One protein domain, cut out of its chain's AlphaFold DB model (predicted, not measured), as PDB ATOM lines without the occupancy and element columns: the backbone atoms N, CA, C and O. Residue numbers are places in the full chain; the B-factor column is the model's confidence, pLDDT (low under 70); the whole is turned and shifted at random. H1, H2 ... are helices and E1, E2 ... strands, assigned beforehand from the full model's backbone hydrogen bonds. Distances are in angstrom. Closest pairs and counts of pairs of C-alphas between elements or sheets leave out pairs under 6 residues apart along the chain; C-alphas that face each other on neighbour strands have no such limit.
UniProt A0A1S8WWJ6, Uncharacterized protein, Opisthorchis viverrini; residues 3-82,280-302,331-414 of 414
ATOM      1  N   PHE A   3      34.380 103.030 -16.937       85.31
ATOM      2  CA  PHE A   3      33.602 102.604 -18.080       85.31
ATOM      3  C   PHE A   3      34.514 101.888 -19.073       85.31
ATOM      4  O   PHE A   3      35.618 102.366 -19.338       85.31
ATOM      5  N   ALA A   4      34.071 100.768 -19.634       84.75
ATOM      6  CA  ALA A   4      34.760 100.132 -20.741       84.75
ATOM      7  C   ALA A   4      33.782  99.553 -21.769       84.75
ATOM      8  O   ALA A   4      32.796  98.910 -21.411       84.75
ATOM      9  N   GLU A   5      34.075  99.776 -23.048       85.38
ATOM     10  CA  GLU A   5      33.310  99.263 -24.185       85.38
ATOM     11  C   GLU A   5      34.174  98.311 -24.992       85.38
ATOM     12  O   GLU A   5      35.199  98.726 -25.542       85.38
ATOM     13  N   TYR A   6      33.740  97.064 -25.118       85.75
ATOM     14  CA  TYR A   6      34.361  96.108 -26.019       85.75
ATOM     15  C   TYR A   6      33.513  95.916 -27.276       85.75
ATOM     16  O   TYR A   6      32.403  95.395 -27.219       85.75
ATOM     17  N   VAL A   7      34.046  96.318 -28.430       83.56
ATOM     18  CA  VAL A   7      33.397  96.148 -29.735       83.56
ATOM     19  C   VAL A   7      33.945  94.895 -30.400       83.56
ATOM     20  O   VAL A   7      35.071  94.903 -30.904       83.56
ATOM     21  N   ASN A   8      33.132  93.840 -30.456       78.06
ATOM     22  CA  ASN A   8      33.577  92.533 -30.938       78.06
ATOM     23  C   ASN A   8      34.023  92.557 -32.409       78.06
ATOM     24  O   ASN A   8      35.076  92.031 -32.744       78.06
ATOM     25  N   SER A   9      33.285  93.254 -33.279       78.06
ATOM     26  CA  SER A   9      33.611  93.360 -34.712       78.06
ATOM     27  C   SER A   9      34.933  94.074 -35.009       78.06
ATOM     28  O   SER A   9      35.456  93.967 -36.115       78.06
ATOM     29  N   LYS A  10      35.469  94.821 -34.036       80.75
ATOM     30  CA  LYS A  10      36.718  95.579 -34.164       80.75
ATOM     31  C   LYS A  10      37.813  95.087 -33.220       80.75
ATOM     32  O   LYS A  10      38.882  95.695 -33.213       80.75
ATOM     33  N   GLU A  11      37.547  94.073 -32.391       85.38
ATOM     34  CA  GLU A  11      38.468  93.592 -31.343       85.38
ATOM     35  C   GLU A  11      39.057  94.743 -30.506       85.38
ATOM     36  O   GLU A  11      40.249  94.803 -30.192       85.38
ATOM     37  N   THR A  12      38.215  95.737 -30.215       84.31
ATOM     38  CA  THR A  12      38.650  97.019 -29.658       84.31
ATOM     39  C   THR A  12      37.992  97.241 -28.306       84.31
ATOM     40  O   THR A  12      36.769  97.190 -28.206       84.31
ATOM     41  N   LEU A  13      38.801  97.531 -27.286       85.56
ATOM     42  CA  LEU A  13      38.368  97.935 -25.952       85.56
ATOM     43  C   LEU A  13      38.667  99.420 -25.736       85.56
ATOM     44  O   LEU A  13      39.831  99.816 -25.703       85.56
ATOM     45  N   THR A  14      37.638 100.232 -25.524       84.62
ATOM     46  CA  THR A  14      37.806 101.622 -25.079       84.62
ATOM     47  C   THR A  14      37.547 101.693 -23.585       84.62
ATOM     48  O   THR A  14      36.443 101.389 -23.155       84.62
ATOM     49  N   VAL A  15      38.542 102.095 -22.797       83.50
ATOM     50  CA  VAL A  15      38.411 102.325 -21.355       83.50
ATOM     51  C   VAL A  15      38.370 103.822 -21.108       83.50
ATOM     52  O   VAL A  15      39.264 104.560 -21.520       83.50
ATOM     53  N   THR A  16      37.349 104.277 -20.398       81.31
ATOM     54  CA  THR A  16      37.186 105.666 -20.000       81.31
ATOM     55  C   THR A  16      36.958 105.751 -18.506       81.31
ATOM     56  O   THR A  16      36.215 104.965 -17.920       81.31
ATOM     57  N   PHE A  17      37.573 106.733 -17.869       79.81
ATOM     58  CA  PHE A  17      37.354 106.981 -16.460       79.81
ATOM     59  C   PHE A  17      37.195 108.459 -16.172       79.81
ATOM     60  O   PHE A  17      37.807 109.320 -16.800       79.81
ATOM     61  N   GLN A  18      36.362 108.716 -15.174       78.38
ATOM     62  CA  GLN A  18      36.095 110.034 -14.641       78.38
ATOM     63  C   GLN A  18      36.595 110.084 -13.198       78.38
ATOM     64  O   GLN A  18      36.053 109.370 -12.338       78.38
ATOM     65  N   ILE A  19      37.621 110.897 -12.952       73.94
ATOM     66  CA  ILE A  19      38.291 111.063 -11.657       73.94
ATOM     67  C   ILE A  19      38.452 112.571 -11.393       73.94
ATOM     68  O   ILE A  19      38.844 113.283 -12.313       73.94
ATOM     69  N   PRO A  20      38.154 113.072 -10.176       68.94
ATOM     70  CA  PRO A  20      38.354 114.484  -9.845       68.94
ATOM     71  C   PRO A  20      39.826 114.904  -9.966       68.94
ATOM     72  O   PRO A  20      40.701 114.158  -9.521       68.94
ATOM     73  N   LYS A  21      40.091 116.118 -10.469       66.50
ATOM     74  CA  LYS A  21      41.447 116.708 -10.572       66.50
ATOM     75  C   LYS A  21      42.298 116.591  -9.304       66.50
ATOM     76  O   LYS A  21      43.509 116.400  -9.401       66.50
ATOM     77  N   ASP A  22      41.675 116.648  -8.130       68.69
ATOM     78  CA  ASP A  22      42.350 116.606  -6.824       68.69
ATOM     79  C   ASP A  22      43.131 115.302  -6.573       68.69
ATOM     80  O   ASP A  22      43.945 115.226  -5.655       68.69
ATOM     81  N   TYR A  23      42.904 114.268  -7.388       69.50
ATOM     82  CA  TYR A  23      43.620 112.996  -7.313       69.50
ATOM     83  C   TYR A  23      44.969 113.010  -8.052       69.50
ATOM     84  O   TYR A  23      45.729 112.060  -7.878       69.50
ATOM     85  N   GLY A  24      45.288 114.073  -8.806       69.88
ATOM     86  CA  GLY A  24      46.560 114.274  -9.514       69.88
ATOM     87  C   GLY A  24      46.742 113.418 -10.775       69.88
ATOM     88  O   GLY A  24      45.801 112.791 -11.259       69.88
ATOM     89  N   ASP A  25      47.967 113.397 -11.316       73.62
ATOM     90  CA  ASP A  25      48.301 112.655 -12.541       73.62
ATOM     91  C   ASP A  25      48.107 111.144 -12.348       73.62
ATOM     92  O   ASP A  25      48.758 110.520 -11.507       73.62
ATOM     93  N   CYS A  26      47.235 110.537 -13.152       74.25
ATOM     94  CA  CYS A  26      46.965 109.104 -13.090       74.25
ATOM     95  C   CYS A  26      47.694 108.340 -14.209       74.25
ATOM     96  O   CYS A  26      47.858 108.834 -15.322       74.25
ATOM     97  N   VAL A  27      48.078 107.093 -13.933       76.00
ATOM     98  CA  VAL A  27      48.671 106.153 -14.894       76.00
ATOM     99  C   VAL A  27      47.718 104.985 -15.116       76.00
ATOM    100  O   VAL A  27      47.269 104.359 -14.153       76.00
ATOM    101  N   LEU A  28      47.452 104.656 -16.382       77.56
ATOM    102  CA  LEU A  28      46.654 103.496 -16.770       77.56
ATOM    103  C   LEU A  28      47.562 102.360 -17.254       77.56
ATOM    104  O   LEU A  28      48.333 102.497 -18.206       77.56
ATOM    105  N   SER A  29      47.441 101.205 -16.613       75.62
ATOM    106  CA  SER A  29      48.089  99.965 -17.031       75.62
ATOM    107  C   SER A  29      47.024  98.911 -17.265       75.62
ATOM    108  O   SER A  29      46.178  98.695 -16.405       75.62
ATOM    109  N   VAL A  30      47.071  98.245 -18.414       72.81
ATOM    110  CA  VAL A  30      46.182  97.124 -18.711       72.81
ATOM    111  C   VAL A  30      47.025  95.866 -18.878       72.81
ATOM    112  O   VAL A  30      48.020  95.870 -19.608       72.81
ATOM    113  N   LYS A  31      46.660  94.804 -18.160       73.50
ATOM    114  CA  LYS A  31      47.370  93.523 -18.133       73.50
ATOM    115  C   LYS A  31      46.368  92.383 -18.237       73.50
ATOM    116  O   LYS A  31      45.676  92.114 -17.265       73.50
ATOM    117  N   ASN A  32      46.342  91.690 -19.373       76.75
ATOM    118  CA  ASN A  32      45.410  90.592 -19.646       76.75
ATOM    119  C   ASN A  32      43.948  91.032 -19.464       76.75
ATOM    120  O   ASN A  32      43.419  91.702 -20.329       76.75
ATOM    121  N   ASP A  33      43.293  90.705 -18.363       74.50
ATOM    122  CA  ASP A  33      41.919  91.089 -18.017       74.50
ATOM    123  C   ASP A  33      41.849  92.256 -17.016       74.50
ATOM    124  O   ASP A  33      40.777  92.798 -16.744       74.50
ATOM    125  N   LEU A  34      42.990  92.675 -16.468       81.56
ATOM    126  CA  LEU A  34      43.066  93.634 -15.379       81.56
ATOM    127  C   LEU A  34      43.385  95.042 -15.884       81.56
ATOM    128  O   LEU A  34      44.458  95.312 -16.428       81.56
ATOM    129  N   THR A  35      42.473  95.969 -15.623       81.31
ATOM    130  CA  THR A  35      42.653  97.408 -15.819       81.31
ATOM    131  C   THR A  35      43.068  98.042 -14.494       81.31
ATOM    132  O   THR A  35      42.325  98.002 -13.520       81.31
ATOM    133  N   ILE A  36      44.258  98.633 -14.438       83.69
ATOM    134  CA  ILE A  36      44.829  99.255 -13.240       83.69
ATOM    135  C   ILE A  36      44.966 100.756 -13.474       83.69
ATOM    136  O   ILE A  36      45.736 101.184 -14.333       83.69
ATOM    137  N   ILE A  37      44.278 101.558 -12.668       81.31
ATOM    138  CA  ILE A  37      44.418 103.014 -12.639       81.31
ATOM    139  C   ILE A  37      45.144 103.385 -11.353       81.31
ATOM    140  O   ILE A  37      44.622 103.182 -10.260       81.31
ATOM    141  N   LYS A  38      46.351 103.931 -11.478       81.19
ATOM    142  CA  LYS A  38      47.135 104.428 -10.347       81.19
ATOM    143  C   LYS A  38      47.049 105.940 -10.312       81.19
ATOM    144  O   LYS A  38      47.512 106.573 -11.251       81.19
ATOM    145  N   CYS A  39      46.515 106.498  -9.239       79.06
ATOM    146  CA  CYS A  39      46.588 107.924  -8.949       79.06
ATOM    147  C   CYS A  39      47.387 108.126  -7.645       79.06
ATOM    148  O   CYS A  39      47.467 107.199  -6.833       79.06
ATOM    149  N   PRO A  40      47.962 109.316  -7.407       79.12
ATOM    150  CA  PRO A  40      48.682 109.649  -6.178       79.12
ATOM    151  C   PRO A  40      47.983 109.240  -4.873       79.12
ATOM    152  O   PRO A  40      48.650 108.794  -3.944       79.12
ATOM    153  N   LEU A  41      46.652 109.365  -4.810       76.81
ATOM    154  CA  LEU A  41      45.866 109.119  -3.594       76.81
ATOM    155  C   LEU A  41      45.217 107.727  -3.519       76.81
ATOM    156  O   LEU A  41      44.798 107.310  -2.442       76.81
ATOM    157  N   ILE A  42      45.082 107.012  -4.641       83.50
ATOM    158  CA  ILE A  42      44.372 105.727  -4.694       83.50
ATOM    159  C   ILE A  42      44.791 104.909  -5.917       83.50
ATOM    160  O   ILE A  42      45.071 105.458  -6.983       83.50
ATOM    161  N   THR A  43      44.761 103.584  -5.793       86.00
ATOM    162  CA  THR A  43      44.839 102.670  -6.937       86.00
ATOM    163  C   THR A  43      43.502 101.963  -7.137       86.00
ATOM    164  O   THR A  43      42.987 101.336  -6.218       86.00
ATOM    165  N   TYR A  44      42.951 102.008  -8.346       86.19
ATOM    166  CA  TYR A  44      41.815 101.179  -8.746       86.19
ATOM    167  C   TYR A  44      42.307 100.003  -9.585       86.19
ATOM    168  O   TYR A  44      43.074 100.184 -10.529       86.19
ATOM    169  N   GLN A  45      41.844  98.804  -9.261       89.00
ATOM    170  CA  GLN A  45      42.056  97.587 -10.034       89.00
ATOM    171  C   GLN A  45      40.692  97.055 -10.457       89.00
ATOM    172  O   GLN A  45      39.853  96.787  -9.606       89.00
ATOM    173  N   ALA A  46      40.450  96.937 -11.756       87.06
ATOM    174  CA  ALA A  46      39.198  96.448 -12.310       87.06
ATOM    175  C   ALA A  46      39.461  95.251 -13.223       87.06
ATOM    176  O   ALA A  46      40.080  95.391 -14.277       87.06
ATOM    177  N   GLU A  47      39.000  94.079 -12.803       88.38
ATOM    178  CA  GLU A  47      38.997  92.855 -13.603       88.38
ATOM    179  C   GLU A  47      37.803  92.907 -14.569       88.38
ATOM    180  O   GLU A  47      36.653  92.997 -14.131       88.38
ATOM    181  N   LEU A  48      38.073  92.906 -15.877       87.00
ATOM    182  CA  LEU A  48      37.060  92.889 -16.933       87.00
ATOM    183  C   LEU A  48      36.805  91.441 -17.358       87.00
ATOM    184  O   LEU A  48      37.531  90.878 -18.181       87.00
ATOM    185  N   LEU A  49      35.774  90.827 -16.780       84.38
ATOM    186  CA  LEU A  49      35.526  89.399 -16.950       84.38
ATOM    187  C   LEU A  49      35.253  89.035 -18.417       84.38
ATOM    188  O   LEU A  49      34.475  89.691 -19.115       84.38
ATOM    189  N   GLY A  50      35.886  87.955 -18.883       80.81
ATOM    190  CA  GLY A  50      35.692  87.412 -20.231       80.81
ATOM    191  C   GLY A  50      36.498  88.093 -21.346       80.81
ATOM    192  O   GLY A  50      36.306  87.748 -22.515       80.81
ATOM    193  N   LEU A  51      37.407  89.017 -21.013       83.81
ATOM    194  CA  LEU A  51      38.318  89.653 -21.969       83.81
ATOM    195  C   LEU A  51      39.771  89.227 -21.757       83.81
ATOM    196  O   LEU A  51      40.228  89.006 -20.644       83.81
ATOM    197  N   SER A  52      40.510  89.163 -22.858       81.75
ATOM    198  CA  SER A  52      41.965  89.077 -22.903       81.75
ATOM    199  C   SER A  52      42.487  90.268 -23.693       81.75
ATOM    200  O   SER A  52      42.335  90.350 -24.915       81.75
ATOM    201  N   ILE A  53      43.082  91.213 -22.982       80.25
ATOM    202  CA  ILE A  53      43.577  92.487 -23.489       80.25
ATOM    203  C   ILE A  53      45.082  92.365 -23.691       80.25
ATOM    204  O   ILE A  53      45.816  91.876 -22.826       80.25
ATOM    205  N   MET A  54      45.562  92.823 -24.846       71.56
ATOM    206  CA  MET A  54      46.998  92.887 -25.086       71.56
ATOM    207  C   MET A  54      47.630  93.827 -24.056       71.56
ATOM    208  O   MET A  54      47.199  94.968 -23.909       71.56
ATOM    209  N   SER A  55      48.640  93.339 -23.331       64.62
ATOM    210  CA  SER A  55      49.274  94.108 -22.256       64.62
ATOM    211  C   SER A  55      49.892  95.395 -22.802       64.62
ATOM    212  O   SER A  55      50.831  95.351 -23.596       64.62
ATOM    213  N   VAL A  56      49.383  96.543 -22.355       66.62
ATOM    214  CA  VAL A  56      49.876  97.872 -22.732       66.62
ATOM    215  C   VAL A  56      49.875  98.759 -21.492       66.62
ATOM    216  O   VAL A  56      48.907  98.810 -20.733       66.62
ATOM    217  N   THR A  57      50.976  99.478 -21.281       57.16
ATOM    218  CA  THR A  57      51.047 100.542 -20.273       57.16
ATOM    219  C   THR A  57      51.030 101.874 -21.003       57.16
ATOM    220  O   THR A  57      51.919 102.132 -21.810       57.16
ATOM    221  N   CYS A  58      50.015 102.699 -20.747       60.72
ATOM    222  CA  CYS A  58      49.903 104.024 -21.342       60.72
ATOM    223  C   CYS A  58      50.206 105.075 -20.271       60.72
ATOM    224  O   CYS A  58      49.478 105.199 -19.287       60.72
ATOM    225  N   SER A  59      51.296 105.824 -20.452       52.16
ATOM    226  CA  SER A  59      51.649 106.955 -19.583       52.16
ATOM    227  C   SER A  59      50.952 108.255 -19.990       52.16
ATOM    228  O   SER A  59      50.856 109.165 -19.177       52.16
ATOM    229  N   ASN A  60      50.456 108.339 -21.231       46.94
ATOM    230  CA  ASN A  60      49.869 109.549 -21.803       46.94
ATOM    231  C   ASN A  60      48.393 109.303 -22.105       46.94
ATOM    232  O   ASN A  60      47.994 109.036 -23.237       46.94
ATOM    233  N   LEU A  61      47.588 109.365 -21.052       56.78
ATOM    234  CA  LEU A  61      46.139 109.387 -21.169       56.78
ATOM    235  C   LEU A  61      45.724 110.645 -21.931       56.78
ATOM    236  O   LEU A  61      46.096 111.750 -21.543       56.78
ATOM    237  N   ALA A  62      44.978 110.483 -23.024       55.16
ATOM    238  CA  ALA A  62      44.465 111.628 -23.759       55.16
ATOM    239  C   ALA A  62      43.392 112.321 -22.897       55.16
ATOM    240  O   ALA A  62      42.376 111.685 -22.582       55.16
ATOM    241  N   PRO A  63      43.586 113.593 -22.498       54.56
ATOM    242  CA  PRO A  63      42.538 114.339 -21.829       54.56
ATOM    243  C   PRO A  63      41.394 114.558 -22.816       54.56
ATOM    244  O   PRO A  63      41.590 115.085 -23.910       54.56
ATOM    245  N   THR A  64      40.198 114.114 -22.436       56.06
ATOM    246  CA  THR A  64      38.979 114.336 -23.233       56.06
ATOM    247  C   THR A  64      38.132 115.473 -22.665       56.06
ATOM    248  O   THR A  64      37.444 116.157 -23.417       56.06
ATOM    249  N   SER A  65      38.221 115.710 -21.354       58.53
ATOM    250  CA  SER A  65      37.686 116.872 -20.638       58.53
ATOM    251  C   SER A  65      38.427 117.042 -19.306       58.53
ATOM    252  O   SER A  65      39.256 116.202 -18.951       58.53
ATOM    253  N   ASP A  66      38.109 118.103 -18.561       58.25
ATOM    254  CA  ASP A  66      38.774 118.490 -17.311       58.25
ATOM    255  C   ASP A  66      38.854 117.384 -16.232       58.25
ATOM    256  O   ASP A  66      39.807 117.387 -15.459       58.25
ATOM    257  N   ASP A  67      37.926 116.419 -16.214       69.06
ATOM    258  CA  ASP A  67      37.883 115.317 -15.231       69.06
ATOM    259  C   ASP A  67      37.851 113.916 -15.878       69.06
ATOM    260  O   ASP A  67      37.570 112.922 -15.201       69.06
ATOM    261  N   THR A  68      38.049 113.810 -17.202       72.94
ATOM    262  CA  THR A  68      37.832 112.545 -17.930       72.94
ATOM    263  C   THR A  68      38.988 112.160 -18.842       72.94
ATOM    264  O   THR A  68      39.382 112.906 -19.747       72.94
ATOM    265  N   LEU A  69      39.464 110.929 -18.664       74.06
ATOM    266  CA  LEU A  69      40.561 110.335 -19.418       74.06
ATOM    267  C   LEU A  69      40.082 109.072 -20.145       74.06
ATOM    268  O   LEU A  69      39.322 108.276 -19.589       74.06
ATOM    269  N   SER A  70      40.519 108.889 -21.393       76.50
ATOM    270  CA  SER A  70      40.129 107.747 -22.232       76.50
ATOM    271  C   SER A  70      41.327 107.132 -22.955       76.50
ATOM    272  O   SER A  70      42.256 107.837 -23.354       76.50
ATOM    273  N   CYS A  71      41.316 105.811 -23.114       78.38
ATOM    274  CA  CYS A  71      42.321 105.036 -23.839       78.38
ATOM    275  C   CYS A  71      41.677 103.876 -24.594       78.38
ATOM    276  O   CYS A  71      40.670 103.319 -24.168       78.38
ATOM    277  N   CYS A  72      42.296 103.492 -25.706       80.75
ATOM    278  CA  CYS A  72      41.807 102.446 -26.589       80.75
ATOM    279  C   CYS A  72      42.865 101.347 -26.745       80.75
ATOM    280  O   CYS A  72      44.048 101.640 -26.925       80.75
ATOM    281  N   PHE A  73      42.435 100.091 -26.669       83.38
ATOM    282  CA  PHE A  73      43.282  98.902 -26.674       83.38
ATOM    283  C   PHE A  73      42.735  97.854 -27.638       83.38
ATOM    284  O   PHE A  73      41.535  97.799 -27.902       83.38
ATOM    285  N   LYS A  74      43.611  96.963 -28.107       83.81
ATOM    286  CA  LYS A  74      43.179  95.710 -28.728       83.81
ATOM    287  C   LYS A  74      42.859  94.684 -27.648       83.81
ATOM    288  O   LYS A  74      43.677  94.452 -26.754       83.81
ATOM    289  N   ALA A  75      41.694  94.066 -27.748       84.31
ATOM    290  CA  ALA A  75      41.238  93.032 -26.833       84.31
ATOM    291  C   ALA A  75      40.530  91.922 -27.606       84.31
ATOM    292  O   ALA A  75      40.000  92.143 -28.686       84.31
ATOM    293  N   THR A  76      40.517  90.727 -27.034       82.94
ATOM    294  CA  THR A  76      39.838  89.555 -27.589       82.94
ATOM    295  C   THR A  76      38.953  88.949 -26.517       82.94
ATOM    296  O   THR A  76      39.310  88.941 -25.338       82.94
ATOM    297  N   ARG A  77      37.782  88.445 -26.900       78.12
ATOM    298  CA  ARG A  77      36.854  87.807 -25.962       78.12
ATOM    299  C   ARG A  77      37.224  86.337 -25.784       78.12
ATOM    300  O   ARG A  77      37.341  85.609 -26.764       78.12
ATOM    301  N   THR A  78      37.387  85.884 -24.542       70.44
ATOM    302  CA  THR A  78      37.878  84.524 -24.252       70.44
ATOM    303  C   THR A  78      36.781  83.459 -24.210       70.44
ATOM    304  O   THR A  78      37.109  82.281 -24.308       70.44
ATOM    305  N   LYS A  79      35.492  83.837 -24.129       55.38
ATOM    306  CA  LYS A  79      34.308  82.992 -24.412       55.38
ATOM    307  C   LYS A  79      33.014  83.830 -24.381       55.38
ATOM    308  O   LYS A  79      32.862  84.710 -23.535       55.38
ATOM    309  N   ARG A  80      32.052  83.541 -25.271       51.66
ATOM    310  CA  ARG A  80      30.637  83.922 -25.085       51.66
ATOM    311  C   ARG A  80      30.039  82.905 -24.104       51.66
ATOM    312  O   ARG A  80      29.977  81.727 -24.436       51.66
ATOM    313  N   SER A  81      29.615  83.332 -22.920       40.00
ATOM    314  CA  SER A  81      28.643  82.573 -22.112       40.00
ATOM    315  C   SER A  81      27.412  83.432 -21.854       40.00
ATOM    316  O   SER A  81      26.970  83.612 -20.726       40.00
ATOM    317  N   VAL A  82      26.887  84.021 -22.917       42.12
ATOM    318  CA  VAL A  82      25.499  84.453 -22.899       42.12
ATOM    319  C   VAL A  82      24.895  83.690 -24.051       42.12
ATOM    320  O   VAL A  82      25.108  84.031 -25.213       42.12
ATOM    321  N   CYS A 280      -1.776 110.244 -32.296       83.50
ATOM    322  CA  CYS A 280      -0.344 109.961 -32.303       83.50
ATOM    323  C   CYS A 280       0.478 111.249 -32.176       83.50
ATOM    324  O   CYS A 280       0.155 112.257 -32.806       83.50
ATOM    325  N   ILE A 281       1.551 111.204 -31.387       84.38
ATOM    326  CA  ILE A 281       2.469 112.324 -31.159       84.38
ATOM    327  C   ILE A 281       3.887 111.858 -31.475       84.38
ATOM    328  O   ILE A 281       4.334 110.842 -30.950       84.38
ATOM    329  N   ASP A 282       4.622 112.599 -32.304       83.12
ATOM    330  CA  ASP A 282       6.037 112.301 -32.548       83.12
ATOM    331  C   ASP A 282       6.826 112.379 -31.239       83.12
ATOM    332  O   ASP A 282       6.814 113.396 -30.545       83.12
ATOM    333  N   PHE A 283       7.507 111.288 -30.899       84.75
ATOM    334  CA  PHE A 283       8.091 111.106 -29.577       84.75
ATOM    335  C   PHE A 283       9.614 111.053 -29.630       84.75
ATOM    336  O   PHE A 283      10.286 111.709 -28.833       84.75
ATOM    337  N   MET A 284      10.182 110.280 -30.558       85.75
ATOM    338  CA  MET A 284      11.623 110.047 -30.605       85.75
ATOM    339  C   MET A 284      12.113 109.722 -32.013       85.75
ATOM    340  O   MET A 284      11.436 109.052 -32.781       85.75
ATOM    341  N   LEU A 285      13.324 110.162 -32.328       85.31
ATOM    342  CA  LEU A 285      14.113 109.678 -33.452       85.31
ATOM    343  C   LEU A 285      15.081 108.613 -32.951       85.31
ATOM    344  O   LEU A 285      15.732 108.824 -31.928       85.31
ATOM    345  N   LEU A 286      15.213 107.522 -33.693       86.81
ATOM    346  CA  LEU A 286      16.183 106.458 -33.478       86.81
ATOM    347  C   LEU A 286      17.065 106.274 -34.712       86.81
ATOM    348  O   LEU A 286      16.593 106.289 -35.849       86.81
ATOM    349  N   TRP A 287      18.344 106.029 -34.463       85.50
ATOM    350  CA  TRP A 287      19.311 105.540 -35.431       85.50
ATOM    351  C   TRP A 287      19.951 104.278 -34.874       85.50
ATOM    352  O   TRP A 287      20.633 104.307 -33.845       85.50
ATOM    353  N   LEU A 288      19.729 103.164 -35.551       83.38
ATOM    354  CA  LEU A 288      20.277 101.875 -35.177       83.38
ATOM    355  C   LEU A 288      21.587 101.704 -35.934       83.38
ATOM    356  O   LEU A 288      21.605 101.610 -37.161       83.38
ATOM    357  N   ILE A 289      22.693 101.709 -35.198       72.88
ATOM    358  CA  ILE A 289      23.967 101.257 -35.739       72.88
ATOM    359  C   ILE A 289      24.041  99.796 -35.357       72.88
ATOM    360  O   ILE A 289      24.051  99.483 -34.170       72.88
ATOM    361  N   ASP A 290      24.052  98.913 -36.348       72.69
ATOM    362  CA  ASP A 290      24.223  97.478 -36.137       72.69
ATOM    363  C   ASP A 290      25.624  97.186 -35.567       72.69
ATOM    364  O   ASP A 290      26.592  96.885 -36.266       72.69
ATOM    365  N   GLN A 291      25.770  97.441 -34.271       73.62
ATOM    366  CA  GLN A 291      27.010  97.351 -33.528       73.62
ATOM    367  C   GLN A 291      26.708  96.838 -32.124       73.62
ATOM    368  O   GLN A 291      26.352  97.595 -31.215       73.62
ATOM    369  N   GLU A 292      26.895  95.534 -31.961       78.12
ATOM    370  CA  GLU A 292      26.923  94.867 -30.663       78.12
ATOM    371  C   GLU A 292      28.238  95.153 -29.935       78.12
ATOM    372  O   GLU A 292      29.322  95.182 -30.535       78.12
ATOM    373  N   LEU A 293      28.140  95.358 -28.625       80.62
ATOM    374  CA  LEU A 293      29.277  95.560 -27.744       80.62
ATOM    375  C   LEU A 293      29.013  94.991 -26.352       80.62
ATOM    376  O   LEU A 293      27.869  94.872 -25.922       80.62
ATOM    377  N   ASP A 294      30.084  94.682 -25.630       84.50
ATOM    378  CA  ASP A 294      30.010  94.363 -24.208       84.50
ATOM    379  C   ASP A 294      30.369  95.619 -23.398       84.50
ATOM    380  O   ASP A 294      31.421  96.237 -23.600       84.50
ATOM    381  N   LEU A 295      29.471  96.006 -22.495       83.44
ATOM    382  CA  LEU A 295      29.595  97.174 -21.639       83.44
ATOM    383  C   LEU A 295      30.013  96.773 -20.226       83.44
ATOM    384  O   LEU A 295      29.326  95.993 -19.571       83.44
ATOM    385  N   TYR A 296      31.086  97.375 -19.727       86.31
ATOM    386  CA  TYR A 296      31.555  97.221 -18.355       86.31
ATOM    387  C   TYR A 296      31.481  98.582 -17.666       86.31
ATOM    388  O   TYR A 296      32.030  99.566 -18.162       86.31
ATOM    389  N   SER A 297      30.813  98.674 -16.518       85.69
ATOM    390  CA  SER A 297      30.676  99.954 -15.815       85.69
ATOM    391  C   SER A 297      30.691  99.783 -14.305       85.69
ATOM    392  O   SER A 297      30.032  98.886 -13.786       85.69
ATOM    393  N   ALA A 298      31.369 100.689 -13.601       83.88
ATOM    394  CA  ALA A 298      31.286 100.795 -12.149       83.88
ATOM    395  C   ALA A 298      31.430 102.231 -11.648       83.88
ATOM    396  O   ALA A 298      32.227 103.040 -12.138       83.88
ATOM    397  N   SER A 299      30.694 102.528 -10.582       81.69
ATOM    398  CA  SER A 299      30.960 103.695  -9.751       81.69
ATOM    399  C   SER A 299      32.268 103.477  -8.996       81.69
ATOM    400  O   SER A 299      32.456 102.456  -8.342       81.69
ATOM    401  N   LEU A 300      33.182 104.443  -9.096       78.31
ATOM    402  CA  LEU A 300      34.438 104.398  -8.352       78.31
ATOM    403  C   LEU A 300      34.195 105.030  -6.977       78.31
ATOM    404  O   LEU A 300      33.796 106.200  -6.944       78.31
ATOM    405  N   PRO A 301      34.390 104.295  -5.868       73.62
ATOM    406  CA  PRO A 301      34.257 104.868  -4.537       73.62
ATOM    407  C   PRO A 301      35.308 105.960  -4.363       73.62
ATOM    408  O   PRO A 301      36.496 105.732  -4.582       73.62
ATOM    409  N   ARG A 302      34.863 107.162  -3.992       70.94
ATOM    410  CA  ARG A 302      35.774 108.257  -3.658       70.94
ATOM    411  C   ARG A 302      36.259 108.048  -2.234       70.94
ATOM    412  O   ARG A 302      35.445 107.815  -1.342       70.94
ATOM    413  N   THR A 331      44.298 100.414  -2.284       83.88
ATOM    414  CA  THR A 331      43.863  99.731  -3.505       83.88
ATOM    415  C   THR A 331      42.403  99.309  -3.395       83.88
ATOM    416  O   THR A 331      42.032  98.573  -2.485       83.88
ATOM    417  N   VAL A 332      41.583  99.733  -4.355       85.75
ATOM    418  CA  VAL A 332      40.197  99.288  -4.529       85.75
ATOM    419  C   VAL A 332      40.160  98.275  -5.664       85.75
ATOM    420  O   VAL A 332      40.535  98.603  -6.787       85.75
ATOM    421  N   SER A 333      39.698  97.059  -5.376       87.69
ATOM    422  CA  SER A 333      39.534  96.000  -6.378       87.69
ATOM    423  C   SER A 333      38.065  95.849  -6.767       87.69
ATOM    424  O   SER A 333      37.198  95.756  -5.901       87.69
ATOM    425  N   LEU A 334      37.792  95.825  -8.067       87.56
ATOM    426  CA  LEU A 334      36.473  95.708  -8.676       87.56
ATOM    427  C   LEU A 334      36.483  94.533  -9.651       87.56
ATOM    428  O   LEU A 334      37.450  94.345 -10.390       87.56
ATOM    429  N   LYS A 335      35.389  93.775  -9.692       87.56
ATOM    430  CA  LYS A 335      35.137  92.774 -10.730       87.56
ATOM    431  C   LYS A 335      33.936  93.224 -11.540       87.56
ATOM    432  O   LYS A 335      32.878  93.455 -10.959       87.56
ATOM    433  N   LEU A 336      34.123  93.413 -12.842       85.88
ATOM    434  CA  LEU A 336      33.088  93.918 -13.735       85.88
ATOM    435  C   LEU A 336      32.619  92.808 -14.667       85.88
ATOM    436  O   LEU A 336      33.408  92.245 -15.428       85.88
ATOM    437  N   GLU A 337      31.321  92.536 -14.618       84.31
ATOM    438  CA  GLU A 337      30.653  91.651 -15.562       84.31
ATOM    439  C   GLU A 337      30.245  92.414 -16.830       84.31
ATOM    440  O   GLU A 337      29.846  93.584 -16.744       84.31
ATOM    441  N   PRO A 338      30.339  91.779 -18.013       84.69
ATOM    442  CA  PRO A 338      29.860  92.375 -19.249       84.69
ATOM    443  C   PRO A 338      28.336  92.460 -19.260       84.69
ATOM    444  O   PRO A 338      27.645  91.470 -19.037       84.69
ATOM    445  N   THR A 339      27.811  93.620 -19.638       81.00
ATOM    446  CA  THR A 339      26.433  93.750 -20.116       81.00
ATOM    447  C   THR A 339      26.450  93.767 -21.638       81.00
ATOM    448  O   THR A 339      27.027  94.676 -22.231       81.00
ATOM    449  N   ALA A 340      25.840  92.769 -22.275       78.94
ATOM    450  CA  ALA A 340      25.706  92.748 -23.727       78.94
ATOM    451  C   ALA A 340      24.715  93.844 -24.161       78.94
ATOM    452  O   ALA A 340      23.584  93.918 -23.671       78.94
ATOM    453  N   CYS A 341      25.183  94.737 -25.024       76.50
ATOM    454  CA  CYS A 341      24.481  95.945 -25.419       76.50
ATOM    455  C   CYS A 341      24.573  96.149 -26.932       76.50
ATOM    456  O   CYS A 341      25.528  95.733 -27.590       76.50
ATOM    457  N   ARG A 342      23.627  96.906 -27.479       76.94
ATOM    458  CA  ARG A 342      23.671  97.419 -28.848       76.94
ATOM    459  C   ARG A 342      23.701  98.939 -28.843       76.94
ATOM    460  O   ARG A 342      22.985  99.579 -28.071       76.94
ATOM    461  N   ARG A 343      24.548  99.533 -29.691       77.38
ATOM    462  CA  ARG A 343      24.651 100.993 -29.828       77.38
ATOM    463  C   ARG A 343      23.462 101.553 -30.601       77.38
ATOM    464  O   ARG A 343      23.242 101.211 -31.757       77.38
ATOM    465  N   VAL A 344      22.740 102.473 -29.972       77.44
ATOM    466  CA  VAL A 344      21.578 103.145 -30.555       77.44
ATOM    467  C   VAL A 344      21.726 104.642 -30.357       77.44
ATOM    468  O   VAL A 344      21.952 105.122 -29.250       77.44
ATOM    469  N   PHE A 345      21.576 105.420 -31.418       80.38
ATOM    470  CA  PHE A 345      21.450 106.858 -31.270       80.38
ATOM    471  C   PHE A 345      19.992 107.251 -31.187       80.38
ATOM    472  O   PHE A 345      19.168 106.744 -31.937       80.38
ATOM    473  N   TYR A 346      19.676 108.170 -30.280       82.06
ATOM    474  CA  TYR A 346      18.307 108.621 -30.125       82.06
ATOM    475  C   TYR A 346      18.197 110.106 -29.792       82.06
ATOM    476  O   TYR A 346      19.111 110.726 -29.235       82.06
ATOM    477  N   ARG A 347      17.041 110.666 -30.148       79.50
ATOM    478  CA  ARG A 347      16.628 112.037 -29.852       79.50
ATOM    479  C   ARG A 347      15.167 112.052 -29.446       79.50
ATOM    480  O   ARG A 347      14.318 111.751 -30.270       79.50
ATOM    481  N   ILE A 348      14.879 112.426 -28.202       80.69
ATOM    482  CA  ILE A 348      13.505 112.678 -27.746       80.69
ATOM    483  C   ILE A 348      13.045 114.015 -28.339       80.69
ATOM    484  O   ILE A 348      13.811 114.978 -28.343       80.69
ATOM    485  N   VAL A 349      11.821 114.055 -28.863       75.31
ATOM    486  CA  VAL A 349      11.233 115.218 -29.550       75.31
ATOM    487  C   VAL A 349       9.957 115.731 -28.872       75.31
ATOM    488  O   VAL A 349       9.297 116.639 -29.372       75.31
ATOM    489  N   LEU A 350       9.610 115.176 -27.712       67.69
ATOM    490  CA  LEU A 350       8.506 115.684 -26.907       67.69
ATOM    491  C   LEU A 350       8.664 117.182 -26.594       67.69
ATOM    492  O   LEU A 350       9.792 117.669 -26.481       67.69
ATOM    493  N   PRO A 351       7.546 117.913 -26.435       53.25
ATOM    494  CA  PRO A 351       7.574 119.348 -26.212       53.25
ATOM    495  C   PRO A 351       8.224 119.666 -24.860       53.25
ATOM    496  O   PRO A 351       7.606 119.553 -23.807       53.25
ATOM    497  N   THR A 352       9.486 120.074 -24.897       52.03
ATOM    498  CA  THR A 352      10.117 120.894 -23.860       52.03
ATOM    499  C   THR A 352      10.066 122.343 -24.318       52.03
ATOM    500  O   THR A 352      10.423 122.618 -25.462       52.03
ATOM    501  N   GLU A 353       9.635 123.259 -23.455       52.19
ATOM    502  CA  GLU A 353       9.565 124.689 -23.773       52.19
ATOM    503  C   GLU A 353      10.935 125.245 -24.222       52.19
ATOM    504  O   GLU A 353      11.967 124.940 -23.620       52.19
ATOM    505  N   GLY A 354      10.948 126.083 -25.267       61.44
ATOM    506  CA  GLY A 354      12.120 126.868 -25.689       61.44
ATOM    507  C   GLY A 354      12.687 126.545 -27.084       61.44
ATOM    508  O   GLY A 354      12.121 125.784 -27.865       61.44
ATOM    509  N   ASN A 355      13.844 127.140 -27.406       56.62
ATOM    510  CA  ASN A 355      14.488 127.095 -28.736       56.62
ATOM    511  C   ASN A 355      14.843 125.677 -29.237       56.62
ATOM    512  O   ASN A 355      14.976 125.441 -30.438       56.62
ATOM    513  N   THR A 356      15.008 124.715 -28.330       60.69
ATOM    514  CA  THR A 356      15.267 123.297 -28.634       60.69
ATOM    515  C   THR A 356      14.069 122.604 -29.288       60.69
ATOM    516  O   THR A 356      14.254 121.647 -30.047       60.69
ATOM    517  N   GLN A 357      12.852 123.105 -29.067       65.56
ATOM    518  CA  GLN A 357      11.626 122.579 -29.662       65.56
ATOM    519  C   GLN A 357      11.567 122.840 -31.174       65.56
ATOM    520  O   GLN A 357      11.359 121.910 -31.956       65.56
ATOM    521  N   GLU A 358      11.814 124.078 -31.609       68.25
ATOM    522  CA  GLU A 358      11.779 124.455 -33.032       68.25
ATOM    523  C   GLU A 358      12.802 123.664 -33.858       68.25
ATOM    524  O   GLU A 358      12.490 123.157 -34.942       68.25
ATOM    525  N   GLN A 359      14.008 123.484 -33.314       69.75
ATOM    526  CA  GLN A 359      15.061 122.688 -33.947       69.75
ATOM    527  C   GLN A 359      14.659 121.217 -34.080       69.75
ATOM    528  O   GLN A 359      14.897 120.600 -35.120       69.75
ATOM    529  N   SER A 360      14.028 120.651 -33.049       68.31
ATOM    530  CA  SER A 360      13.598 119.250 -33.060       68.31
ATOM    531  C   SER A 360      12.440 119.018 -34.036       68.31
ATOM    532  O   SER A 360      12.474 118.046 -34.788       68.31
ATOM    533  N   HIS A 361      11.471 119.937 -34.115       70.88
ATOM    534  CA  HIS A 361      10.404 119.872 -35.120       70.88
ATOM    535  C   HIS A 361      10.925 120.049 -36.546       70.88
ATOM    536  O   HIS A 361      10.451 119.375 -37.458       70.88
ATOM    537  N   THR A 362      11.905 120.928 -36.753       74.81
ATOM    538  CA  THR A 362      12.536 121.110 -38.068       74.81
ATOM    539  C   THR A 362      13.263 119.842 -38.500       74.81
ATOM    540  O   THR A 362      13.104 119.394 -39.636       74.81
ATOM    541  N   LEU A 363      13.999 119.213 -37.581       74.25
ATOM    542  CA  LEU A 363      14.685 117.954 -37.844       74.25
ATOM    543  C   LEU A 363      13.704 116.810 -38.123       74.25
ATOM    544  O   LEU A 363      13.900 116.082 -39.089       74.25
ATOM    545  N   LEU A 364      12.630 116.681 -37.334       74.06
ATOM    546  CA  LEU A 364      11.565 115.705 -37.592       74.06
ATOM    547  C   LEU A 364      10.963 115.887 -38.979       74.06
ATOM    548  O   LEU A 364      10.817 114.914 -39.713       74.06
ATOM    549  N   LYS A 365      10.628 117.132 -39.343       74.56
ATOM    550  CA  LYS A 365      10.128 117.443 -40.680       74.56
ATOM    551  C   LYS A 365      11.138 116.989 -41.722       74.56
ATOM    552  O   LYS A 365      10.743 116.238 -42.595       74.56
ATOM    553  N   SER A 366      12.418 117.334 -41.600       75.62
ATOM    554  CA  SER A 366      13.454 116.864 -42.531       75.62
ATOM    555  C   SER A 366      13.476 115.337 -42.655       75.62
ATOM    556  O   SER A 366      13.405 114.816 -43.760       75.62
ATOM    557  N   TRP A 367      13.498 114.614 -41.533       75.56
ATOM    558  CA  TRP A 367      13.603 113.152 -41.527       75.56
ATOM    559  C   TRP A 367      12.376 112.457 -42.101       75.56
ATOM    560  O   TRP A 367      12.510 111.430 -42.752       75.56
ATOM    561  N   ARG A 368      11.180 113.021 -41.908       73.62
ATOM    562  CA  ARG A 368       9.958 112.496 -42.535       73.62
ATOM    563  C   ARG A 368      10.037 112.485 -44.067       73.62
ATOM    564  O   ARG A 368       9.318 111.705 -44.677       73.62
ATOM    565  N   HIS A 369      10.878 113.330 -44.666       69.12
ATOM    566  CA  HIS A 369      11.069 113.409 -46.119       69.12
ATOM    567  C   HIS A 369      12.302 112.623 -46.599       69.12
ATOM    568  O   HIS A 369      12.539 112.540 -47.803       69.12
ATOM    569  N   ASP A 370      13.089 112.043 -45.686       70.00
ATOM    570  CA  ASP A 370      14.285 111.288 -46.042       70.00
ATOM    571  C   ASP A 370      13.921 109.866 -46.480       70.00
ATOM    572  O   ASP A 370      13.297 109.089 -45.752       70.00
ATOM    573  N   PHE A 371      14.390 109.486 -47.670       62.06
ATOM    574  CA  PHE A 371      14.262 108.122 -48.175       62.06
ATOM    575  C   PHE A 371      14.941 107.145 -47.214       62.06
ATOM    576  O   PHE A 371      16.131 107.299 -46.940       62.06
ATOM    577  N   GLY A 372      14.213 106.135 -46.731       70.62
ATOM    578  CA  GLY A 372      14.717 105.106 -45.815       70.62
ATOM    579  C   GLY A 372      14.621 105.460 -44.327       70.62
ATOM    580  O   GLY A 372      15.410 104.936 -43.538       70.62
ATOM    581  N   VAL A 373      13.714 106.373 -43.961       76.94
ATOM    582  CA  VAL A 373      13.230 106.559 -42.587       76.94
ATOM    583  C   VAL A 373      11.908 105.808 -42.408       76.94
ATOM    584  O   VAL A 373      10.968 105.987 -43.176       76.94
ATOM    585  N   THR A 374      11.844 104.978 -41.375       79.94
ATOM    586  CA  THR A 374      10.691 104.155 -40.994       79.94
ATOM    587  C   THR A 374       9.884 104.880 -39.917       79.94
ATOM    588  O   THR A 374      10.456 105.339 -38.933       79.94
ATOM    589  N   LEU A 375       8.560 104.970 -40.042       80.94
ATOM    590  CA  LEU A 375       7.692 105.465 -38.967       80.94
ATOM    591  C   LEU A 375       7.052 104.291 -38.227       80.94
ATOM    592  O   LEU A 375       6.318 103.516 -38.835       80.94
ATOM    593  N   VAL A 376       7.292 104.197 -36.920       83.38
ATOM    594  CA  VAL A 376       6.733 103.160 -36.045       83.38
ATOM    595  C   VAL A 376       5.902 103.806 -34.948       83.38
ATOM    596  O   VAL A 376       6.307 104.803 -34.348       83.38
ATOM    597  N   CYS A 377       4.742 103.226 -34.666       85.69
ATOM    598  CA  CYS A 377       3.853 103.690 -33.612       85.69
ATOM    599  C   CYS A 377       3.836 102.696 -32.446       85.69
ATOM    600  O   CYS A 377       3.671 101.500 -32.661       85.69
ATOM    601  N   LEU A 378       3.997 103.199 -31.222       88.81
ATOM    602  CA  LEU A 378       3.979 102.414 -29.981       88.81
ATOM    603  C   LEU A 378       3.105 103.117 -28.933       88.81
ATOM    604  O   LEU A 378       2.965 104.340 -28.999       88.81
ATOM    605  N   PRO A 379       2.543 102.402 -27.944       91.75
ATOM    606  CA  PRO A 379       1.855 103.031 -26.818       91.75
ATOM    607  C   PRO A 379       2.712 104.090 -26.128       91.75
ATOM    608  O   PRO A 379       3.926 103.927 -26.000       91.75
ATOM    609  N   TRP A 380       2.079 105.156 -25.639       91.06
ATOM    610  CA  TRP A 380       2.748 106.229 -24.902       91.06
ATOM    611  C   TRP A 380       3.636 105.715 -23.759       91.06
ATOM    612  O   TRP A 380       4.802 106.099 -23.651       91.06
ATOM    613  N   GLU A 381       3.128 104.779 -22.963       91.50
ATOM    614  CA  GLU A 381       3.835 104.161 -21.839       91.50
ATOM    615  C   GLU A 381       5.057 103.373 -22.325       91.50
ATOM    616  O   GLU A 381       6.132 103.441 -21.729       91.50
ATOM    617  N   THR A 382       4.922 102.697 -23.468       92.31
ATOM    618  CA  THR A 382       6.015 101.957 -24.111       92.31
ATOM    619  C   THR A 382       7.115 102.901 -24.589       92.31
ATOM    620  O   THR A 382       8.295 102.609 -24.399       92.31
ATOM    621  N   CYS A 383       6.745 104.048 -25.164       91.69
ATOM    622  CA  CYS A 383       7.682 105.086 -25.584       91.69
ATOM    623  C   CYS A 383       8.450 105.681 -24.396       91.69
ATOM    624  O   CYS A 383       9.674 105.824 -24.470       91.69
ATOM    625  N   ILE A 384       7.758 105.993 -23.292       90.56
ATOM    626  CA  ILE A 384       8.390 106.479 -22.056       90.56
ATOM    627  C   ILE A 384       9.355 105.436 -21.493       90.56
ATOM    628  O   ILE A 384      10.494 105.780 -21.163       90.56
ATOM    629  N   GLY A 385       8.928 104.176 -21.395       90.94
ATOM    630  CA  GLY A 385       9.777 103.099 -20.889       90.94
ATOM    631  C   GLY A 385      11.016 102.883 -21.764       90.94
ATOM    632  O   GLY A 385      12.128 102.818 -21.239       90.94
ATOM    633  N   LEU A 386      10.877 102.929 -23.097       90.12
ATOM    634  CA  LEU A 386      12.013 102.844 -24.019       90.12
ATOM    635  C   LEU A 386      12.977 104.022 -23.833       90.12
ATOM    636  O   LEU A 386      14.187 103.817 -23.741       90.12
ATOM    637  N   ALA A 387      12.466 105.253 -23.742       86.69
ATOM    638  CA  ALA A 387      13.295 106.429 -23.479       86.69
ATOM    639  C   ALA A 387      14.030 106.328 -22.137       86.69
ATOM    640  O   ALA A 387      15.211 106.660 -22.066       86.69
ATOM    641  N   THR A 388      13.361 105.836 -21.096       85.50
ATOM    642  CA  THR A 388      13.951 105.634 -19.765       85.50
ATOM    643  C   THR A 388      15.048 104.577 -19.814       85.50
ATOM    644  O   THR A 388      16.140 104.809 -19.303       85.50
ATOM    645  N   CYS A 389      14.801 103.451 -20.488       84.50
ATOM    646  CA  CYS A 389      15.784 102.394 -20.714       84.50
ATOM    647  C   CYS A 389      17.025 102.941 -21.443       84.50
ATOM    648  O   CYS A 389      18.148 102.838 -20.942       84.50
ATOM    649  N   LEU A 390      16.823 103.636 -22.567       81.88
ATOM    650  CA  LEU A 390      17.895 104.280 -23.328       81.88
ATOM    651  C   LEU A 390      18.676 105.286 -22.473       81.88
ATOM    652  O   LEU A 390      19.909 105.286 -22.492       81.88
ATOM    653  N   GLN A 391      17.990 106.114 -21.681       78.06
ATOM    654  CA  GLN A 391      18.617 107.076 -20.770       78.06
ATOM    655  C   GLN A 391      19.422 106.390 -19.665       78.06
ATOM    656  O   GLN A 391      20.533 106.831 -19.367       78.06
ATOM    657  N   GLN A 392      18.916 105.302 -19.082       77.56
ATOM    658  CA  GLN A 392      19.633 104.550 -18.055       77.56
ATOM    659  C   GLN A 392      20.952 104.004 -18.596       77.56
ATOM    660  O   GLN A 392      21.986 104.178 -17.952       77.56
ATOM    661  N   PHE A 393      20.966 103.424 -19.794       73.25
ATOM    662  CA  PHE A 393      22.216 102.978 -20.404       73.25
ATOM    663  C   PHE A 393      23.116 104.130 -20.838       73.25
ATOM    664  O   PHE A 393      24.327 104.067 -20.637       73.25
ATOM    665  N   THR A 394      22.534 105.213 -21.353       72.12
ATOM    666  CA  THR A 394      23.268 106.448 -21.671       72.12
ATOM    667  C   THR A 394      23.972 107.008 -20.435       72.12
ATOM    668  O   THR A 394      25.112 107.470 -20.497       72.12
ATOM    669  N   SER A 395      23.341 106.898 -19.265       68.94
ATOM    670  CA  SER A 395      23.917 107.314 -17.985       68.94
ATOM    671  C   SER A 395      25.073 106.424 -17.505       68.94
ATOM    672  O   SER A 395      25.776 106.795 -16.563       68.94
ATOM    673  N   ARG A 396      25.318 105.278 -18.158       67.75
ATOM    674  CA  ARG A 396      26.472 104.403 -17.904       67.75
ATOM    675  C   ARG A 396      27.672 104.717 -18.806       67.75
ATOM    676  O   ARG A 396      28.780 104.342 -18.449       67.75
ATOM    677  N   ILE A 397      27.479 105.440 -19.915       65.06
ATOM    678  CA  ILE A 397      28.535 105.864 -20.872       65.06
ATOM    679  C   ILE A 397      29.373 106.990 -20.282       65.06
ATOM    680  O   ILE A 397      28.878 107.691 -19.423       65.06
ATOM    681  N   ALA A 398      30.602 107.271 -20.697       58.56
ATOM    682  CA  ALA A 398      31.307 108.440 -20.158       58.56
ATOM    683  C   ALA A 398      30.629 109.794 -20.540       58.56
ATOM    684  O   ALA A 398      30.110 109.912 -21.654       58.56
ATOM    685  N   PRO A 399      30.593 110.813 -19.647       60.19
ATOM    686  CA  PRO A 399      29.824 112.056 -19.835       60.19
ATOM    687  C   PRO A 399      30.071 112.822 -21.140       60.19
ATOM    688  O   PRO A 399      29.159 113.446 -21.663       60.19
ATOM    689  N   GLN A 400      31.272 112.754 -21.709       57.53
ATOM    690  CA  GLN A 400      31.622 113.393 -22.981       57.53
ATOM    691  C   GLN A 400      30.923 112.773 -24.198       57.53
ATOM    692  O   GLN A 400      30.785 113.429 -25.226       57.53
ATOM    693  N   PHE A 401      30.457 111.528 -24.083       54.25
ATOM    694  CA  PHE A 401      29.585 110.906 -25.080       54.25
ATOM    695  C   PHE A 401      28.102 111.226 -24.815       54.25
ATOM    696  O   PHE A 401      27.252 110.961 -25.658       54.25
ATOM    697  N   ARG A 402      27.778 111.844 -23.668       57.78
ATOM    698  CA  ARG A 402      26.434 112.283 -23.267       57.78
ATOM    699  C   ARG A 402      26.260 113.782 -23.570       57.78
ATOM    700  O   ARG A 402      26.240 114.608 -22.663       57.78
ATOM    701  N   VAL A 403      26.186 114.189 -24.838       53.28
ATOM    702  CA  VAL A 403      26.025 115.622 -25.167       53.28
ATOM    703  C   VAL A 403      24.576 116.067 -24.925       53.28
ATOM    704  O   VAL A 403      23.683 115.696 -25.688       53.28
ATOM    705  N   ALA A 404      24.357 116.881 -23.883       45.50
ATOM    706  CA  ALA A 404      23.037 117.332 -23.419       45.50
ATOM    707  C   ALA A 404      22.237 118.140 -24.463       45.50
ATOM    708  O   ALA A 404      21.021 117.992 -24.538       45.50
ATOM    709  N   ASP A 405      22.914 118.904 -25.330       46.12
ATOM    710  CA  ASP A 405      22.248 119.901 -26.187       46.12
ATOM    711  C   ASP A 405      22.265 119.561 -27.693       46.12
ATOM    712  O   ASP A 405      21.815 120.361 -28.515       46.12
ATOM    713  N   ARG A 406      22.821 118.404 -28.101       48.56
ATOM    714  CA  ARG A 406      22.988 118.043 -29.534       48.56
ATOM    715  C   ARG A 406      22.711 116.583 -29.933       48.56
ATOM    716  O   ARG A 406      22.765 116.297 -31.124       48.56
ATOM    717  N   HIS A 407      22.302 115.716 -29.004       49.22
ATOM    718  CA  HIS A 407      21.986 114.287 -29.206       49.22
ATOM    719  C   HIS A 407      23.141 113.322 -29.529       49.22
ATOM    720  O   HIS A 407      24.198 113.711 -30.018       49.22
ATOM    721  N   LEU A 408      22.789 112.032 -29.347       49.41
ATOM    722  CA  LEU A 408      23.253 110.817 -30.044       49.41
ATOM    723  C   LEU A 408      24.362 109.983 -29.370       49.41
ATOM    724  O   LEU A 408      25.443 109.831 -29.925       49.41
ATOM    725  N   SER A 409      24.066 109.338 -28.234       48.34
ATOM    726  CA  SER A 409      24.670 108.051 -27.808       48.34
ATOM    727  C   SER A 409      23.817 107.416 -26.715       48.34
ATOM    728  O   SER A 409      23.765 107.942 -25.614       48.34
ATOM    729  N   GLY A 410      23.157 106.301 -27.013       51.19
ATOM    730  CA  GLY A 410      22.519 105.426 -26.035       51.19
ATOM    731  C   GLY A 410      22.814 103.962 -26.330       51.19
ATOM    732  O   GLY A 410      23.382 103.620 -27.371       51.19
ATOM    733  N   PHE A 411      22.453 103.087 -25.397       50.84
ATOM    734  CA  PHE A 411      22.522 101.646 -25.606       50.84
ATOM    735  C   PHE A 411      21.189 101.000 -25.264       50.84
ATOM    736  O   PHE A 411      20.460 101.491 -24.405       50.84
ATOM    737  N   THR A 412      20.892  99.894 -25.930       47.22
ATOM    738  CA  THR A 412      19.847  98.954 -25.513       47.22
ATOM    739  C   THR A 412      20.517  97.649 -25.115       47.22
ATOM    740  O   THR A 412      21.616  97.361 -25.591       47.22
ATOM    741  N   VAL A 413      19.883  96.854 -24.255       52.66
ATOM    742  CA  VAL A 413      20.325  95.466 -24.038       52.66
ATOM    743  C   VAL A 413      20.184  94.710 -25.360       52.66
ATOM    744  O   VAL A 413      19.227  94.956 -26.099       52.66
ATOM    745  N   SER A 414      21.166  93.865 -25.680       51.53
ATOM    746  CA  SER A 414      21.120  92.943 -26.825       51.53
ATOM    747  C   SER A 414      20.489  91.613 -26.450       51.53
ATOM    748  O   SER A 414      20.890  91.088 -25.379       51.53
TER     749      SER A 414
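Overview. This is residues 3 to 82, 280 to 302 and 331 to 414 of the 414 residues of an uncharacterized protein of Opisthorchis viverrini (UniProt A0A1S8WWJ6). A small, nearly closed barrel of strands, made by E1 to E6, E8, E10 and residues 293 to 297 of E9, stands at one end; from it E9 and E11 run out as a long, curved two-stranded arm, with short E13 beside E11. H2 packs on one face of this arm and H1 crosses the opposite face near its far end, where E12 also lies. The printed part has 187 residues with two named helices and thirteen named strands, in chain order E1 to E11, H1, E12, H2 and E13. Twelve strands form one mixed, branched, strongly twisted sheet; the class is mixed, helices and strands. It is only just compact, close to loose, with a radius of gyration of the C-alphas of 19.0 A and spans of 53 by 39 by 28 A.

Along the chain. E1 is residues 3 to 7, from C-alpha 3 at (33.602, 102.604, -18.080); E2 is 12 to 18, E3 27 to 32, E4 34 to 39, E5 42 to 48, E6 51 to 58, E7 62 to 65 and E8 68 to 77, 26.0 A long. E9, 280 to 298, is 38.6 A long and bends by 98 degrees at residue 293. E10 is 331 to 336, E11 339 to 348 and 24.2 A, H1 355 to 368 and 20.6 A, E12 374 to 379, H2 380 to 394 and 20.8 A, and E13 410 to 413, ending at C-alpha 413 (20.325, 95.466, -24.038).

Arrangement. E1 and E2 are an antiparallel hairpin (N 5 and O 14, 2.9 A). E8 has E2 on one side (N 13 and O 73, 2.8 A), and E6 (N 52 and O 76, 2.8 A) and E7 (N 64 and O 68, 3.1 A) on the other. E3, E4 and E5 form a meander, each strand the antiparallel neighbour of the one before (N 29 and O 36, 2.8 A; N 37 and O 44, 2.8 A); with E6 antiparallel to E3 (N 30 and O 56, 3.0 A) they make a Greek key, its first strand neighbour to its fourth. E5 and E10 are parallel (N 45 and O 332, 2.8 A). E9 is antiparallel to E1 (N 4 and O 296, 2.8 A) and E11 (N 285 and O 347, 2.8 A), and E11 to E13 (N 342 and O 412, 2.8 A). The closest C-alphas of E9 and E10, Tyr 296 and Leu 336, are 5.9 A apart. H2 is on the sheet at a height of 5.7 A, only just over E13 with 3 C-alphas, and runs across it at 77 degrees on the local plane; Thr 394 and Gly 410 have their closest C-alphas, 4.5 A. H1 is on the opposite face at a height of 9.8 A over a local plane fitted to only just enough C-alphas of the sheet, 6; it lies over E9 and runs across it at 75 degrees on the local plane, and the closest C-alphas of the two are those of Leu 285 and Leu 364, 7.7 A apart. E12 pairs with no named strand. In H2 every O i to N i+4 pair is within hydrogen-bond range, in H1 9 of 10.

Size, cuts and confidence. The C-alphas of Pro 40 and Cys 280, the farthest apart, are 55.6 A apart. Residues 83 to 279 and 303 to 330 are not printed, with gaps of 37.5 A and 11.8 A between C-alphas. The link H2 to E13, residues 395 to 409, is long. Mean pLDDT of the printed part is 74.2; 55 residues are under 70, among them 55 to 67, 350 to 360 and 395 to 414.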